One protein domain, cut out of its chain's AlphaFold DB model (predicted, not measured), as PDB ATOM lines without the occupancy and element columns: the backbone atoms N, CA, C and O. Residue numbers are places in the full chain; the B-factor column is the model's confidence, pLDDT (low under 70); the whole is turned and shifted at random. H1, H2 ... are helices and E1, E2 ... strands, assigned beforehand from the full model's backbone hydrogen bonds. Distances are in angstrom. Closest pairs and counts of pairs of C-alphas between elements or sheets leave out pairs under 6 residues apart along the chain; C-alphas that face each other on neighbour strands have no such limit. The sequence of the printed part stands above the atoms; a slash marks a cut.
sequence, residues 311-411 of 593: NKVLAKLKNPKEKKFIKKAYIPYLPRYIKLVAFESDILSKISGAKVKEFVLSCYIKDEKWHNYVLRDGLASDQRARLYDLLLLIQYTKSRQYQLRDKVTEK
ATOM      1  N   ASN A 311     333.236 108.562 126.385       58.09
ATOM      2  CA  ASN A 311     333.960 107.292 126.339       58.09
ATOM      3  C   ASN A 311     334.223 106.854 124.892       58.09
ATOM      4  O   ASN A 311     335.325 106.401 124.571       58.09
ATOM      5  N   LYS A 312     333.260 107.070 123.985       59.53
ATOM      6  CA  LYS A 312     333.436 106.796 122.545       59.53
ATOM      7  C   LYS A 312     334.475 107.711 121.903       59.53
ATOM      8  O   LYS A 312     335.210 107.269 121.023       59.53
ATOM      9  N   VAL A 313     334.561 108.967 122.339       55.88
ATOM     10  CA  VAL A 313     335.586 109.913 121.872       55.88
ATOM     11  C   VAL A 313     336.978 109.452 122.304       55.88
ATOM     12  O   VAL A 313     337.878 109.343 121.472       55.88
ATOM     13  N   LEU A 314     337.161 109.124 123.588       62.59
ATOM     14  CA  LEU A 314     338.452 108.661 124.103       62.59
ATOM     15  C   LEU A 314     338.940 107.368 123.443       62.59
ATOM     16  O   LEU A 314     340.147 107.209 123.244       62.59
ATOM     17  N   ALA A 315     338.023 106.461 123.101       66.06
ATOM     18  CA  ALA A 315     338.352 105.219 122.410       66.06
ATOM     19  C   ALA A 315     338.921 105.465 121.001       66.06
ATOM     20  O   ALA A 315     339.815 104.743 120.569       66.06
ATOM     21  N   LYS A 316     338.444 106.503 120.302       58.00
ATOM     22  CA  LYS A 316     338.796 106.788 118.901       58.00
ATOM     23  C   LYS A 316     340.013 107.686 118.712       58.00
ATOM     24  O   LYS A 316     340.626 107.661 117.646       58.00
ATOM     25  N   LEU A 317     340.384 108.475 119.718       62.62
ATOM     26  CA  LEU A 317     341.625 109.248 119.667       62.62
ATOM     27  C   LEU A 317     342.817 108.286 119.613       62.62
ATOM     28  O   LEU A 317     342.916 107.374 120.429       62.62
ATOM     29  N   LYS A 318     343.742 108.470 118.669       66.00
ATOM     30  CA  LYS A 318     344.956 107.635 118.578       66.00
ATOM     31  C   LYS A 318     346.133 108.232 119.356       66.00
ATOM     32  O   LYS A 318     346.974 107.494 119.855       66.00
ATOM     33  N   ASN A 319     346.166 109.554 119.528       68.56
ATOM     34  CA  ASN A 319     347.265 110.265 120.177       68.56
ATOM     35  C   ASN A 319     347.133 110.266 121.722       68.56
ATOM     36  O   ASN A 319     346.170 110.829 122.260       68.56
ATOM     37  N   PRO A 320     348.112 109.720 122.472       69.12
ATOM     38  CA  PRO A 320     348.083 109.691 123.938       69.12
ATOM     39  C   PRO A 320     348.040 111.080 124.594       69.12
ATOM     40  O   PRO A 320     347.380 111.263 125.621       69.12
ATOM     41  N   LYS A 321     348.696 112.084 123.995       66.44
ATOM     42  CA  LYS A 321     348.711 113.462 124.518       66.44
ATOM     43  C   LYS A 321     347.333 114.120 124.396       66.44
ATOM     44  O   LYS A 321     346.929 114.866 125.286       66.44
ATOM     45  N   GLU A 322     346.584 113.799 123.344       61.75
ATOM     46  CA  GLU A 322     345.212 114.280 123.132       61.75
ATOM     47  C   GLU A 322     344.226 113.590 124.076       61.75
ATOM     48  O   GLU A 322     343.398 114.267 124.686       61.75
ATOM     49  N   LYS A 323     344.371 112.275 124.300       68.50
ATOM     50  CA  LYS A 323     343.601 111.564 125.335       68.50
ATOM     51  C   LYS A 323     343.817 112.181 126.713       68.50
ATOM     52  O   LYS A 323     342.850 112.427 127.428       68.50
ATOM     53  N   LYS A 324     345.072 112.459 127.084       73.56
ATOM     54  CA  LYS A 324     345.414 113.094 128.368       73.56
ATOM     55  C   LYS A 324     344.816 114.501 128.482       73.56
ATOM     56  O   LYS A 324     344.308 114.861 129.539       73.56
ATOM     57  N   PHE A 325     344.824 115.272 127.394       67.81
ATOM     58  CA  PHE A 325     344.217 116.603 127.340       67.81
ATOM     59  C   PHE A 325     342.691 116.562 127.528       67.81
ATOM     60  O   PHE A 325     342.176 117.259 128.399       67.81
ATOM     61  N   ILE A 326     341.979 115.692 126.799       62.59
ATOM     62  CA  ILE A 326     340.523 115.515 126.941       62.59
ATOM     63  C   ILE A 326     340.160 115.003 128.342       62.59
ATOM     64  O   ILE A 326     339.230 115.519 128.959       62.59
ATOM     65  N   LYS A 327     340.940 114.070 128.907       69.62
ATOM     66  CA  LYS A 327     340.763 113.609 130.295       69.62
ATOM     67  C   LYS A 327     340.917 114.723 131.333       69.62
ATOM     68  O   LYS A 327     340.220 114.698 132.335       69.62
ATOM     69  N   LYS A 328     341.793 115.706 131.097       69.19
ATOM     70  CA  LYS A 328     342.001 116.856 131.999       69.19
ATOM     71  C   LYS A 328     340.955 117.968 131.809       69.19
ATOM     72  O   LYS A 328     340.778 118.807 132.692       69.19
ATOM     73  N   ALA A 329     340.326 118.040 130.639       60.19
ATOM     74  CA  ALA A 329     339.345 119.073 130.310       60.19
ATOM     75  C   ALA A 329     337.931 118.747 130.813       60.19
ATOM     76  O   ALA A 329     337.166 119.663 131.119       60.19
ATOM     77  N   TYR A 330     337.605 117.458 130.916       61.53
ATOM     78  CA  TYR A 330     336.301 116.972 131.349       61.53
ATOM     79  C   TYR A 330     336.363 116.377 132.752       61.53
ATOM     80  O   TYR A 330     337.235 115.571 133.058       61.53
ATOM     81  N   ILE A 331     335.396 116.751 133.582       64.31
ATOM     82  CA  ILE A 331     335.212 116.260 134.946       64.31
ATOM     83  C   ILE A 331     333.880 115.512 135.056       64.31
ATOM     84  O   ILE A 331     332.947 115.830 134.313       64.31
ATOM     85  N   PRO A 332     333.756 114.530 135.963       62.94
ATOM     86  CA  PRO A 332     332.483 113.864 136.204       62.94
ATOM     87  C   PRO A 332     331.381 114.863 136.577       62.94
ATOM     88  O   PRO A 332     331.609 115.826 137.322       62.94
ATOM     89  N   TYR A 333     330.189 114.653 136.024       69.38
ATOM     90  CA  TYR A 333     329.027 115.489 136.293       69.38
ATOM     91  C   TYR A 333     328.477 115.180 137.687       69.38
ATOM     92  O   TYR A 333     327.972 114.091 137.938       69.38
ATOM     93  N   LEU A 334     328.561 116.154 138.591       70.38
ATOM     94  CA  LEU A 334     327.969 116.064 139.922       70.38
ATOM     95  C   LEU A 334     326.675 116.889 139.964       70.38
ATOM     96  O   LEU A 334     326.685 118.030 139.486       70.38
ATOM     97  N   PRO A 335     325.574 116.355 140.523       75.25
ATOM     98  CA  PRO A 335     324.335 117.106 140.685       75.25
ATOM     99  C   PRO A 335     324.582 118.348 141.542       75.25
ATOM    100  O   PRO A 335     325.024 118.248 142.681       75.25
ATOM    101  N   ARG A 336     324.298 119.538 141.002       78.38
ATOM    102  CA  ARG A 336     324.511 120.787 141.749       78.38
ATOM    103  C   ARG A 336     323.482 120.987 142.860       78.38
ATOM    104  O   ARG A 336     323.809 121.575 143.883       78.38
ATOM    105  N   TYR A 337     322.262 120.507 142.641       75.69
ATOM    106  CA  TYR A 337     321.137 120.652 143.554       75.69
ATOM    107  C   TYR A 337     320.459 119.303 143.733       75.69
ATOM    108  O   TYR A 337     320.156 118.626 142.747       75.69
ATOM    109  N   ILE A 338     320.211 118.931 144.982       76.31
ATOM    110  CA  ILE A 338     319.499 117.709 145.346       76.31
ATOM    111  C   ILE A 338     318.459 118.084 146.393       76.31
ATOM    112  O   ILE A 338     318.796 118.744 147.368       76.31
ATOM    113  N   LYS A 339     317.199 117.689 146.205       82.31
ATOM    114  CA  LYS A 339     316.147 117.960 147.196       82.31
ATOM    115  C   LYS A 339     316.505 117.325 148.530       82.31
ATOM    116  O   LYS A 339     316.984 116.201 148.532       82.31
ATOM    117  N   LEU A 340     316.227 118.011 149.635       80.50
ATOM    118  CA  LEU A 340     316.553 117.549 150.988       80.50
ATOM    119  C   LEU A 340     316.037 116.125 151.234       80.50
ATOM    120  O   LEU A 340     316.826 115.243 151.551       80.50
ATOM    121  N   VAL A 341     314.760 115.877 150.922       79.31
ATOM    122  CA  VAL A 341     314.146 114.544 151.034       79.31
ATOM    123  C   VAL A 341     314.875 113.508 150.176       79.31
ATOM    124  O   VAL A 341     315.205 112.445 150.676       79.31
ATOM    125  N   ALA A 342     315.190 113.823 148.916       78.62
ATOM    126  CA  ALA A 342     315.893 112.900 148.021       78.62
ATOM    127  C   ALA A 342     317.354 112.665 148.449       78.62
ATOM    128  O   ALA A 342     317.893 111.576 148.280       78.62
ATOM    129  N   PHE A 343     318.015 113.671 149.023       84.50
ATOM    130  CA  PHE A 343     319.368 113.534 149.557       84.50
ATOM    131  C   PHE A 343     319.382 112.579 150.754       84.50
ATOM    132  O   PHE A 343     320.254 111.723 150.869       84.50
ATOM    133  N   GLU A 344     318.387 112.677 151.627       85.12
ATOM    134  CA  GLU A 344     318.261 111.803 152.789       85.12
ATOM    135  C   GLU A 344     317.802 110.389 152.391       85.12
ATOM    136  O   GLU A 344     318.444 109.410 152.776       85.12
ATOM    137  N   SER A 345     316.756 110.273 151.562       83.25
ATOM    138  CA  SER A 345     316.117 108.998 151.203       83.25
ATOM    139  C   SER A 345     316.835 108.208 150.117       83.25
ATOM    140  O   SER A 345     316.751 106.983 150.124       83.25
ATOM    141  N   ASP A 346     317.530 108.873 149.191       83.25
ATOM    142  CA  ASP A 346     318.096 108.219 148.006       83.25
ATOM    143  C   ASP A 346     319.627 108.222 148.005       83.25
ATOM    144  O   ASP A 346     320.223 107.485 147.216       83.25
ATOM    145  N   ILE A 347     320.260 109.020 148.880       85.56
ATOM    146  CA  ILE A 347     321.721 109.096 149.018       85.56
ATOM    147  C   ILE A 347     322.171 108.646 150.408       85.56
ATOM    148  O   ILE A 347     322.836 107.617 150.524       85.56
ATOM    149  N   LEU A 348     321.821 109.375 151.471       87.81
ATOM    150  CA  LEU A 348     322.326 109.079 152.818       87.81
ATOM    151  C   LEU A 348     321.806 107.751 153.379       87.81
ATOM    152  O   LEU A 348     322.540 107.079 154.103       87.81
ATOM    153  N   SER A 349     320.576 107.354 153.044       87.19
ATOM    154  CA  SER A 349     320.000 106.063 153.446       87.19
ATOM    155  C   SER A 349     320.738 104.862 152.831       87.19
ATOM    156  O   SER A 349     320.839 103.815 153.462       87.19
ATOM    157  N   LYS A 350     321.292 105.024 151.619       88.12
ATOM    158  CA  LYS A 350     321.945 103.960 150.838       88.12
ATOM    159  C   LYS A 350     323.444 103.832 151.110       88.12
ATOM    160  O   LYS A 350     324.087 102.921 150.599       88.12
ATOM    161  N   ILE A 351     324.014 104.742 151.899       87.94
ATOM    162  CA  ILE A 351     325.418 104.712 152.313       87.94
ATOM    163  C   ILE A 351     325.499 104.058 153.695       87.94
ATOM    164  O   ILE A 351     324.926 104.564 154.653       87.94
ATOM    165  N   SER A 352     326.240 102.961 153.837       74.38
ATOM    166  CA  SER A 352     326.304 102.183 155.087       74.38
ATOM    167  C   SER A 352     327.417 102.601 156.067       74.38
ATOM    168  O   SER A 352     327.495 102.048 157.157       74.38
ATOM    169  N   GLY A 353     328.254 103.602 155.751       82.81
ATOM    170  CA  GLY A 353     329.384 104.021 156.603       82.81
ATOM    171  C   GLY A 353     329.321 105.475 157.083       82.81
ATOM    172  O   GLY A 353     329.236 106.385 156.261       82.81
ATOM    173  N   ALA A 354     329.451 105.710 158.396       82.00
ATOM    174  CA  ALA A 354     329.403 107.048 159.008       82.00
ATOM    175  C   ALA A 354     330.435 108.022 158.404       82.00
ATOM    176  O   ALA A 354     330.063 109.086 157.919       82.00
ATOM    177  N   LYS A 355     331.699 107.595 158.275       81.19
ATOM    178  CA  LYS A 355     332.769 108.385 157.630       81.19
ATOM    179  C   LYS A 355     332.481 108.711 156.156       81.19
ATOM    180  O   LYS A 355     332.945 109.719 155.631       81.19
ATOM    181  N   VAL A 356     331.727 107.856 155.461       82.44
ATOM    182  CA  VAL A 356     331.340 108.078 154.057       82.44
ATOM    183  C   VAL A 356     330.165 109.053 153.975       82.44
ATOM    184  O   VAL A 356     330.166 109.922 153.105       82.44
ATOM    185  N   LYS A 357     329.205 108.973 154.908       85.81
ATOM    186  CA  LYS A 357     328.121 109.959 155.041       85.81
ATOM    187  C   LYS A 357     328.668 111.343 155.367       85.81
ATOM    188  O   LYS A 357     328.293 112.299 154.700       85.81
ATOM    189  N   GLU A 358     329.598 111.442 156.315       88.50
ATOM    190  CA  GLU A 358     330.292 112.692 156.650       88.50
ATOM    191  C   GLU A 358     331.037 113.264 155.444       88.50
ATOM    192  O   GLU A 358     330.939 114.457 155.168       88.50
ATOM    193  N   PHE A 359     331.722 112.421 154.667       90.00
ATOM    194  CA  PHE A 359     332.364 112.853 153.429       90.00
ATOM    195  C   PHE A 359     331.351 113.422 152.420       90.00
ATOM    196  O   PHE A 359     331.563 114.515 151.894       90.00
ATOM    197  N   VAL A 360     330.232 112.735 152.173       86.38
ATOM    198  CA  VAL A 360     329.184 113.222 151.259       86.38
ATOM    199  C   VAL A 360     328.560 114.522 151.777       86.38
ATOM    200  O   VAL A 360     328.419 115.473 151.009       86.38
ATOM    201  N   LEU A 361     328.280 114.614 153.078       89.94
ATOM    202  CA  LEU A 361     327.806 115.835 153.734       89.94
ATOM    203  C   LEU A 361     328.835 116.968 153.672       89.94
ATOM    204  O   LEU A 361     328.458 118.118 153.518       89.94
ATOM    205  N   SER A 362     330.137 116.682 153.707       90.38
ATOM    206  CA  SER A 362     331.167 117.719 153.556       90.38
ATOM    207  C   SER A 362     331.169 118.338 152.152       90.38
ATOM    208  O   SER A 362     331.510 119.510 151.981       90.38
ATOM    209  N   CYS A 363     330.740 117.571 151.146       88.75
ATOM    210  CA  CYS A 363     330.687 118.011 149.757       88.75
ATOM    211  C   CYS A 363     329.425 118.803 149.400       88.75
ATOM    212  O   CYS A 363     329.409 119.458 148.357       88.75
ATOM    213  N   TYR A 364     328.393 118.779 150.246       89.19
ATOM    214  CA  TYR A 364     327.151 119.514 150.032       89.19
ATOM    215  C   TYR A 364     326.837 120.441 151.204       89.19
ATOM    216  O   TYR A 364     327.016 120.108 152.365       89.19
ATOM    217  N   ILE A 365     326.326 121.624 150.906       88.50
ATOM    218  CA  ILE A 365     325.837 122.570 151.901       88.50
ATOM    219  C   ILE A 365     324.331 122.360 152.013       88.50
ATOM    220  O   ILE A 365     323.618 122.462 151.011       88.50
ATOM    221  N   LYS A 366     323.850 122.041 153.220       89.00
ATOM    222  CA  LYS A 366     322.415 121.988 153.500       89.00
ATOM    223  C   LYS A 366     321.864 123.408 153.425       89.00
ATOM    224  O   LYS A 366     322.283 124.281 154.179       89.00
ATOM    225  N   ASP A 367     320.935 123.623 152.511       81.38
ATOM    226  CA  ASP A 367     320.231 124.881 152.339       81.38
ATOM    227  C   ASP A 367     318.787 124.702 152.814       81.38
ATOM    228  O   ASP A 367     317.898 124.268 152.073       81.38
ATOM    229  N   GLU A 368     318.566 125.009 154.093       78.44
ATOM    230  CA  GLU A 368     317.255 124.877 154.739       78.44
ATOM    231  C   GLU A 368     316.224 125.839 154.144       78.44
ATOM    232  O   GLU A 368     315.037 125.529 154.088       78.44
ATOM    233  N   LYS A 369     316.678 126.976 153.606       66.88
ATOM    234  CA  LYS A 369     315.807 127.971 152.977       66.88
ATOM    235  C   LYS A 369     315.188 127.432 151.689       66.88
ATOM    236  O   LYS A 369     314.023 127.706 151.406       66.88
ATOM    237  N   TRP A 370     315.944 126.649 150.925       58.28
ATOM    238  CA  TRP A 370     315.503 126.097 149.641       58.28
ATOM    239  C   TRP A 370     315.130 124.616 149.692       58.28
ATOM    240  O   TRP A 370     314.762 124.058 148.659       58.28
ATOM    241  N   HIS A 371     315.193 123.996 150.873       78.00
ATOM    242  CA  HIS A 371     314.928 122.571 151.083       78.00
ATOM    243  C   HIS A 371     315.761 121.683 150.141       78.00
ATOM    244  O   HIS A 371     315.267 120.695 149.592       78.00
ATOM    245  N   ASN A 372     317.034 122.039 149.943       84.19
ATOM    246  CA  ASN A 372     317.967 121.326 149.070       84.19
ATOM    247  C   ASN A 372     319.345 121.183 149.730       84.19
ATOM    248  O   ASN A 372     319.726 121.959 150.598       84.19
ATOM    249  N   TYR A 373     320.130 120.233 149.240       81.94
ATOM    250  CA  TYR A 373     321.578 120.187 149.379       81.94
ATOM    251  C   TYR A 373     322.218 120.757 148.111       81.94
ATOM    252  O   TYR A 373     321.898 120.340 146.991       81.94
ATOM    253  N   VAL A 374     323.121 121.720 148.288       82.19
ATOM    254  CA  VAL A 374     323.836 122.407 147.205       82.19
ATOM    255  C   VAL A 374     325.277 121.924 147.170       82.19
ATOM    256  O   VAL A 374     325.953 121.938 148.193       82.19
ATOM    257  N   LEU A 375     325.769 121.495 146.009       86.19
ATOM    258  CA  LEU A 375     327.163 121.077 145.866       86.19
ATOM    259  C   LEU A 375     328.091 122.248 146.216       86.19
ATOM    260  O   LEU A 375     327.950 123.334 145.654       86.19
ATOM    261  N   ARG A 376     329.042 122.021 147.125       83.69
ATOM    262  CA  ARG A 376     330.011 123.036 147.546       83.69
ATOM    263  C   ARG A 376     330.865 123.471 146.351       83.69
ATOM    264  O   ARG A 376     331.421 122.638 145.629       83.69
ATOM    265  N   ASP A 377     330.994 124.779 146.154       77.75
ATOM    266  CA  ASP A 377     331.900 125.323 145.144       77.75
ATOM    267  C   ASP A 377     333.365 125.058 145.555       77.75
ATOM    268  O   ASP A 377     333.712 125.067 146.734       77.75
ATOM    269  N   GLY A 378     334.246 124.802 144.581       75.44
ATOM    270  CA  GLY A 378     335.686 124.649 144.838       75.44
ATOM    271  C   GLY A 378     336.162 123.282 145.351       75.44
ATOM    272  O   GLY A 378     337.310 123.182 145.770       75.44
ATOM    273  N   LEU A 379     335.340 122.225 145.291       77.19
ATOM    274  CA  LEU A 379     335.778 120.860 145.632       77.19
ATOM    275  C   LEU A 379     337.020 120.429 144.837       77.19
ATOM    276  O   LEU A 379     337.075 120.599 143.611       77.19
ATOM    277  N   ALA A 380     337.979 119.814 145.533       77.38
ATOM    278  CA  ALA A 380     339.197 119.293 144.924       77.38
ATOM    279  C   ALA A 380     338.892 118.136 143.950       77.38
ATOM    280  O   ALA A 380     337.835 117.500 143.998       77.38
ATOM    281  N   SER A 381     339.795 117.884 142.998       65.94
ATOM    282  CA  SER A 381     339.521 116.964 141.876       65.94
ATOM    283  C   SER A 381     339.326 115.512 142.329       65.94
ATOM    284  O   SER A 381     338.479 114.800 141.795       65.94
ATOM    285  N   ASP A 382     340.084 115.099 143.337       73.06
ATOM    286  CA  ASP A 382     340.001 113.822 144.044       73.06
ATOM    287  C   ASP A 382     338.691 113.690 144.839       73.06
ATOM    288  O   ASP A 382     338.007 112.672 144.728       73.06
ATOM    289  N   GLN A 383     338.275 114.743 145.550       77.38
ATOM    290  CA  GLN A 383     336.993 114.776 146.262       77.38
ATOM    291  C   GLN A 383     335.815 114.627 145.292       77.38
ATOM    292  O   GLN A 383     334.891 113.855 145.543       77.38
ATOM    293  N   ARG A 384     335.863 115.313 144.143       77.75
ATOM    294  CA  ARG A 384     334.825 115.202 143.107       77.75
ATOM    295  C   ARG A 384     334.765 113.806 142.494       77.75
ATOM    296  O   ARG A 384     333.666 113.305 142.275       77.75
ATOM    297  N   ALA A 385     335.916 113.195 142.214       69.88
ATOM    298  CA  ALA A 385     335.981 111.836 141.681       69.88
ATOM    299  C   ALA A 385     335.402 110.825 142.681       69.88
ATOM    300  O   ALA A 385     334.496 110.072 142.339       69.88
ATOM    301  N   ARG A 386     335.834 110.904 143.944       80.69
ATOM    302  CA  ARG A 386     335.343 110.039 145.021       80.69
ATOM    303  C   ARG A 386     333.840 110.194 145.253       80.69
ATOM    304  O   ARG A 386     333.140 109.195 145.379       80.69
ATOM    305  N   LEU A 387     333.328 111.425 145.286       81.31
ATOM    306  CA  LEU A 387     331.891 111.677 145.423       81.31
ATOM    307  C   LEU A 387     331.105 111.095 144.245       81.31
ATOM    308  O   LEU A 387     330.033 110.527 144.428       81.31
ATOM    309  N   TYR A 388     331.632 111.229 143.034       76.94
ATOM    310  CA  TYR A 388     330.973 110.727 141.842       76.94
ATOM    311  C   TYR A 388     330.876 109.198 141.818       76.94
ATOM    312  O   TYR A 388     329.806 108.663 141.532       76.94
ATOM    313  N   ASP A 389     331.963 108.506 142.162       76.56
ATOM    314  CA  ASP A 389     331.982 107.044 142.242       76.56
ATOM    315  C   ASP A 389     331.000 106.530 143.305       76.56
ATOM    316  O   ASP A 389     330.302 105.545 143.071       76.56
ATOM    317  N   LEU A 390     330.859 107.244 144.428       79.75
ATOM    318  CA  LEU A 390     329.857 106.934 145.452       79.75
ATOM    319  C   LEU A 390     328.422 107.091 144.935       79.75
ATOM    320  O   LEU A 390     327.602 106.201 145.147       79.75
ATOM    321  N   LEU A 391     328.111 108.186 144.233       77.12
ATOM    322  CA  LEU A 391     326.774 108.411 143.661       77.12
ATOM    323  C   LEU A 391     326.424 107.392 142.566       77.12
ATOM    324  O   LEU A 391     325.255 107.032 142.411       77.12
ATOM    325  N   LEU A 392     327.427 106.921 141.822       72.12
ATOM    326  CA  LEU A 392     327.269 105.859 140.834       72.12
ATOM    327  C   LEU A 392     327.019 104.503 141.509       72.12
ATOM    328  O   LEU A 392     326.128 103.768 141.088       72.12
ATOM    329  N   LEU A 393     327.768 104.189 142.572       79.06
ATOM    330  CA  LEU A 393     327.653 102.937 143.324       79.06
ATOM    331  C   LEU A 393     326.249 102.752 143.915       79.06
ATOM    332  O   LEU A 393     325.664 101.681 143.792       79.06
ATOM    333  N   ILE A 394     325.683 103.811 144.497       78.94
ATOM    334  CA  ILE A 394     324.320 103.794 145.061       78.94
ATOM    335  C   ILE A 394     323.222 103.974 143.998       78.94
ATOM    336  O   ILE A 394     322.046 104.140 144.335       78.94
ATOM    337  N   GLN A 395     323.607 103.970 142.717       75.25
ATOM    338  CA  GLN A 395     322.731 104.116 141.551       75.25
ATOM    339  C   GLN A 395     321.904 105.410 141.543       75.25
ATOM    340  O   GLN A 395     320.859 105.488 140.891       75.25
ATOM    341  N   TYR A 396     322.374 106.448 142.237       72.06
ATOM    342  CA  TYR A 396     321.749 107.768 142.181       72.06
ATOM    343  C   TYR A 396     321.951 108.401 140.794       72.06
ATOM    344  O   TYR A 396     321.054 109.046 140.251       72.06
ATOM    345  N   THR A 397     323.104 108.154 140.162       62.06
ATOM    346  CA  THR A 397     323.348 108.466 138.747       62.06
ATOM    347  C   THR A 397     323.403 107.179 137.918       62.06
ATOM    348  O   THR A 397     324.068 106.214 138.278       62.06
ATOM    349  N   LYS A 398     322.683 107.142 136.786       45.88
ATOM    350  CA  LYS A 398     322.531 105.925 135.957       45.88
ATOM    351  C   LYS A 398     323.633 105.720 134.912       45.88
ATOM    352  O   LYS A 398     323.707 104.657 134.304       45.88
ATOM    353  N   SER A 399     324.453 106.733 134.631       51.81
ATOM    354  CA  SER A 399     325.487 106.644 133.596       51.81
ATOM    355  C   SER A 399     326.668 107.562 133.872       51.81
ATOM    356  O   SER A 399     326.534 108.578 134.560       51.81
ATOM    357  N   ARG A 400     327.837 107.210 133.309       55.00
ATOM    358  CA  ARG A 400     329.034 108.038 133.435       55.00
ATOM    359  C   ARG A 400     328.903 109.325 132.598       55.00
ATOM    360  O   ARG A 400     329.289 109.338 131.432       55.00
ATOM    361  N   GLN A 401     328.350 110.386 133.177       56.78
ATOM    362  CA  GLN A 401     328.225 111.712 132.575       56.78
ATOM    363  C   GLN A 401     329.427 112.601 132.917       56.78
ATOM    364  O   GLN A 401     329.902 112.625 134.051       56.78
ATOM    365  N   TYR A 402     329.905 113.362 131.934       56.25
ATOM    366  CA  TYR A 402     331.054 114.258 132.069       56.25
ATOM    367  C   TYR A 402     330.698 115.663 131.573       56.25
ATOM    368  O   TYR A 402     329.966 115.818 130.597       56.25
ATOM    369  N   GLN A 403     331.238 116.688 132.229       56.47
ATOM    370  CA  GLN A 403     331.094 118.100 131.866       56.47
ATOM    371  C   GLN A 403     332.462 118.773 131.733       56.47
ATOM    372  O   GLN A 403     333.441 118.295 132.305       56.47
ATOM    373  N   LEU A 404     332.549 119.879 130.991       55.53
ATOM    374  CA  LEU A 404     333.765 120.696 130.965       55.53
ATOM    375  C   LEU A 404     334.041 121.275 132.358       55.53
ATOM    376  O   LEU A 404     333.111 121.609 133.093       55.53
ATOM    377  N   ARG A 405     335.321 121.394 132.725       58.81
ATOM    378  CA  ARG A 405     335.710 122.114 133.944       58.81
ATOM    379  C   ARG A 405     335.386 123.607 133.811       58.81
ATOM    380  O   ARG A 405     335.500 124.170 132.728       58.81
ATOM    381  N   ASP A 406     335.079 124.271 134.921       48.66
ATOM    382  CA  ASP A 406     334.639 125.677 134.911       48.66
ATOM    383  C   ASP A 406     335.729 126.671 134.443       48.66
ATOM    384  O   ASP A 406     335.428 127.798 134.058       48.66
ATOM    385  N   LYS A 407     337.006 126.254 134.438       51.56
ATOM    386  CA  LYS A 407     338.174 127.037 133.990       51.56
ATOM    387  C   LYS A 407     338.804 126.442 132.723       51.56
ATOM    388  O   LYS A 407     339.926 125.925 132.759       51.56
ATOM    389  N   VAL A 408     338.071 126.438 131.612       50.16
ATOM    390  CA  VAL A 408     338.627 126.157 130.277       50.16
ATOM    391  C   VAL A 408     338.796 127.486 129.551       50.16
ATOM    392  O   VAL A 408     337.869 128.286 129.497       50.16
ATOM    393  N   THR A 409     339.991 127.746 129.028       47.31
ATOM    394  CA  THR A 409     340.243 128.949 128.218       47.31
ATOM    395  C   THR A 409     339.623 128.808 126.824       47.31
ATOM    396  O   THR A 409     339.529 127.700 126.301       47.31
ATOM    397  N   GLU A 410     339.286 129.914 126.157       44.03
ATOM    398  CA  GLU A 410     338.710 129.910 124.794       44.03
ATOM    399  C   GLU A 410     339.595 129.156 123.771       44.03
ATOM    400  O   GLU A 410     339.115 128.469 122.864       44.03
ATOM    401  N   LYS A 411     340.920 129.207 123.969       47.53
ATOM    402  CA  LYS A 411     341.912 128.458 123.181       47.53
ATOM    403  C   LYS A 411     341.855 126.951 123.448       47.53
ATOM    404  O   LYS A 411     342.000 126.155 122.520       47.53
TER     405      LYS A 411
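What this domain is: This is residues 311 to 411 of the 593 residues of an uncharacterized protein of Spirochaetes bacterium (UniProt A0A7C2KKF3). A small three-stranded antiparallel sheet, E2 E4 E3, makes one end of an elongated model, with H3 standing over it and H4 grazing it. H5 lies in the middle, and beyond it the short two-stranded pair E1 and E5 leads to the other end, where H1 and H2 fold back beside each other. The printed part has 101 residues, with five named helices and five named strands in the order H1 H2 E1 E2 H3 H4 E3 E4 H5 E5, and its class is mixed, helices and strands. It is only just loose, close to compact, with a radius of gyration of the C-alphas of 15.6 A and spans of 46 by 27 by 21 A.

Where its parts are: Start at the larger sheet: E2 is residues 337 to 339, E4 residues 372 to 375, 9.7 A long, and E3 residues 364 to 367, 9.1 A long. Beside them in the chain, H3 covers residues 340 to 346 and H4 residues 354 to 363, 14.4 A long. Find C-alpha 381 at (339.521, 116.964, 141.876); from there H5 runs 18.4 A to residue 393. E1 is residues 330 to 332 and E5 residues 402 to 404, ending at C-alpha 404 at (333.765, 120.696, 130.965). H1, residues 311 to 316, begins at C-alpha 311 at (333.960, 107.292, 126.339), and H2, residues 320 to 329, is 14.3 A long.

How they stand to each other: Look first at the hairpin E3 and E4, antiparallel, where N 365 and O 374 are 2.8 A apart. On the other side of E4, E2 is antiparallel to it, with N 373 and O 338 at 2.7 A. E2, H3 H4 and E3 form a split strand-helix-strand unit, two strands running the same way with E4 between them, and its crossover is right-handed. H3 is on the sheet at a height of 7.9 A and stands up from it at 50 degrees; its closest C-alpha pair with E4 is Leu 340 and Asn 372, 4.5 A. H4 only grazes the sheet, with residues 360 to 363. H4 and H5 only just touch, with 3 pairs of C-alphas within 8 A, at a steep tilt of 59 degrees, opposite ways; the closest are Val 360 and Leu 387, 6.6 A. H5 touches H4 with its residues 383 to 387 alone. The closest C-alphas of E1 and H5, Pro 332 and Tyr 388, are 6.6 A apart. E1 and E5 are antiparallel, with N 331 and O 403 at 2.8 A. H1 and H2 are close but not clearly touching, at a shallow tilt of 23 degrees, opposite ways; Leu 314 and Lys 323 have the closest C-alphas, 6.0 A. H2 and H5 are apart. In H1, H2, H3, H4 and H5 every O i to N i+4 pair is within hydrogen-bond range.

The domain as a whole: The two C-alphas farthest apart, Lys 318 and Lys 369, are 49.5 A from each other. The printed part has no cut, and no link is long. The mean pLDDT of the printed part is 72.6; look for values under 70 at residues 311 to 323, 325 to 333, 369 to 370, 381, 385 and 397 to 411.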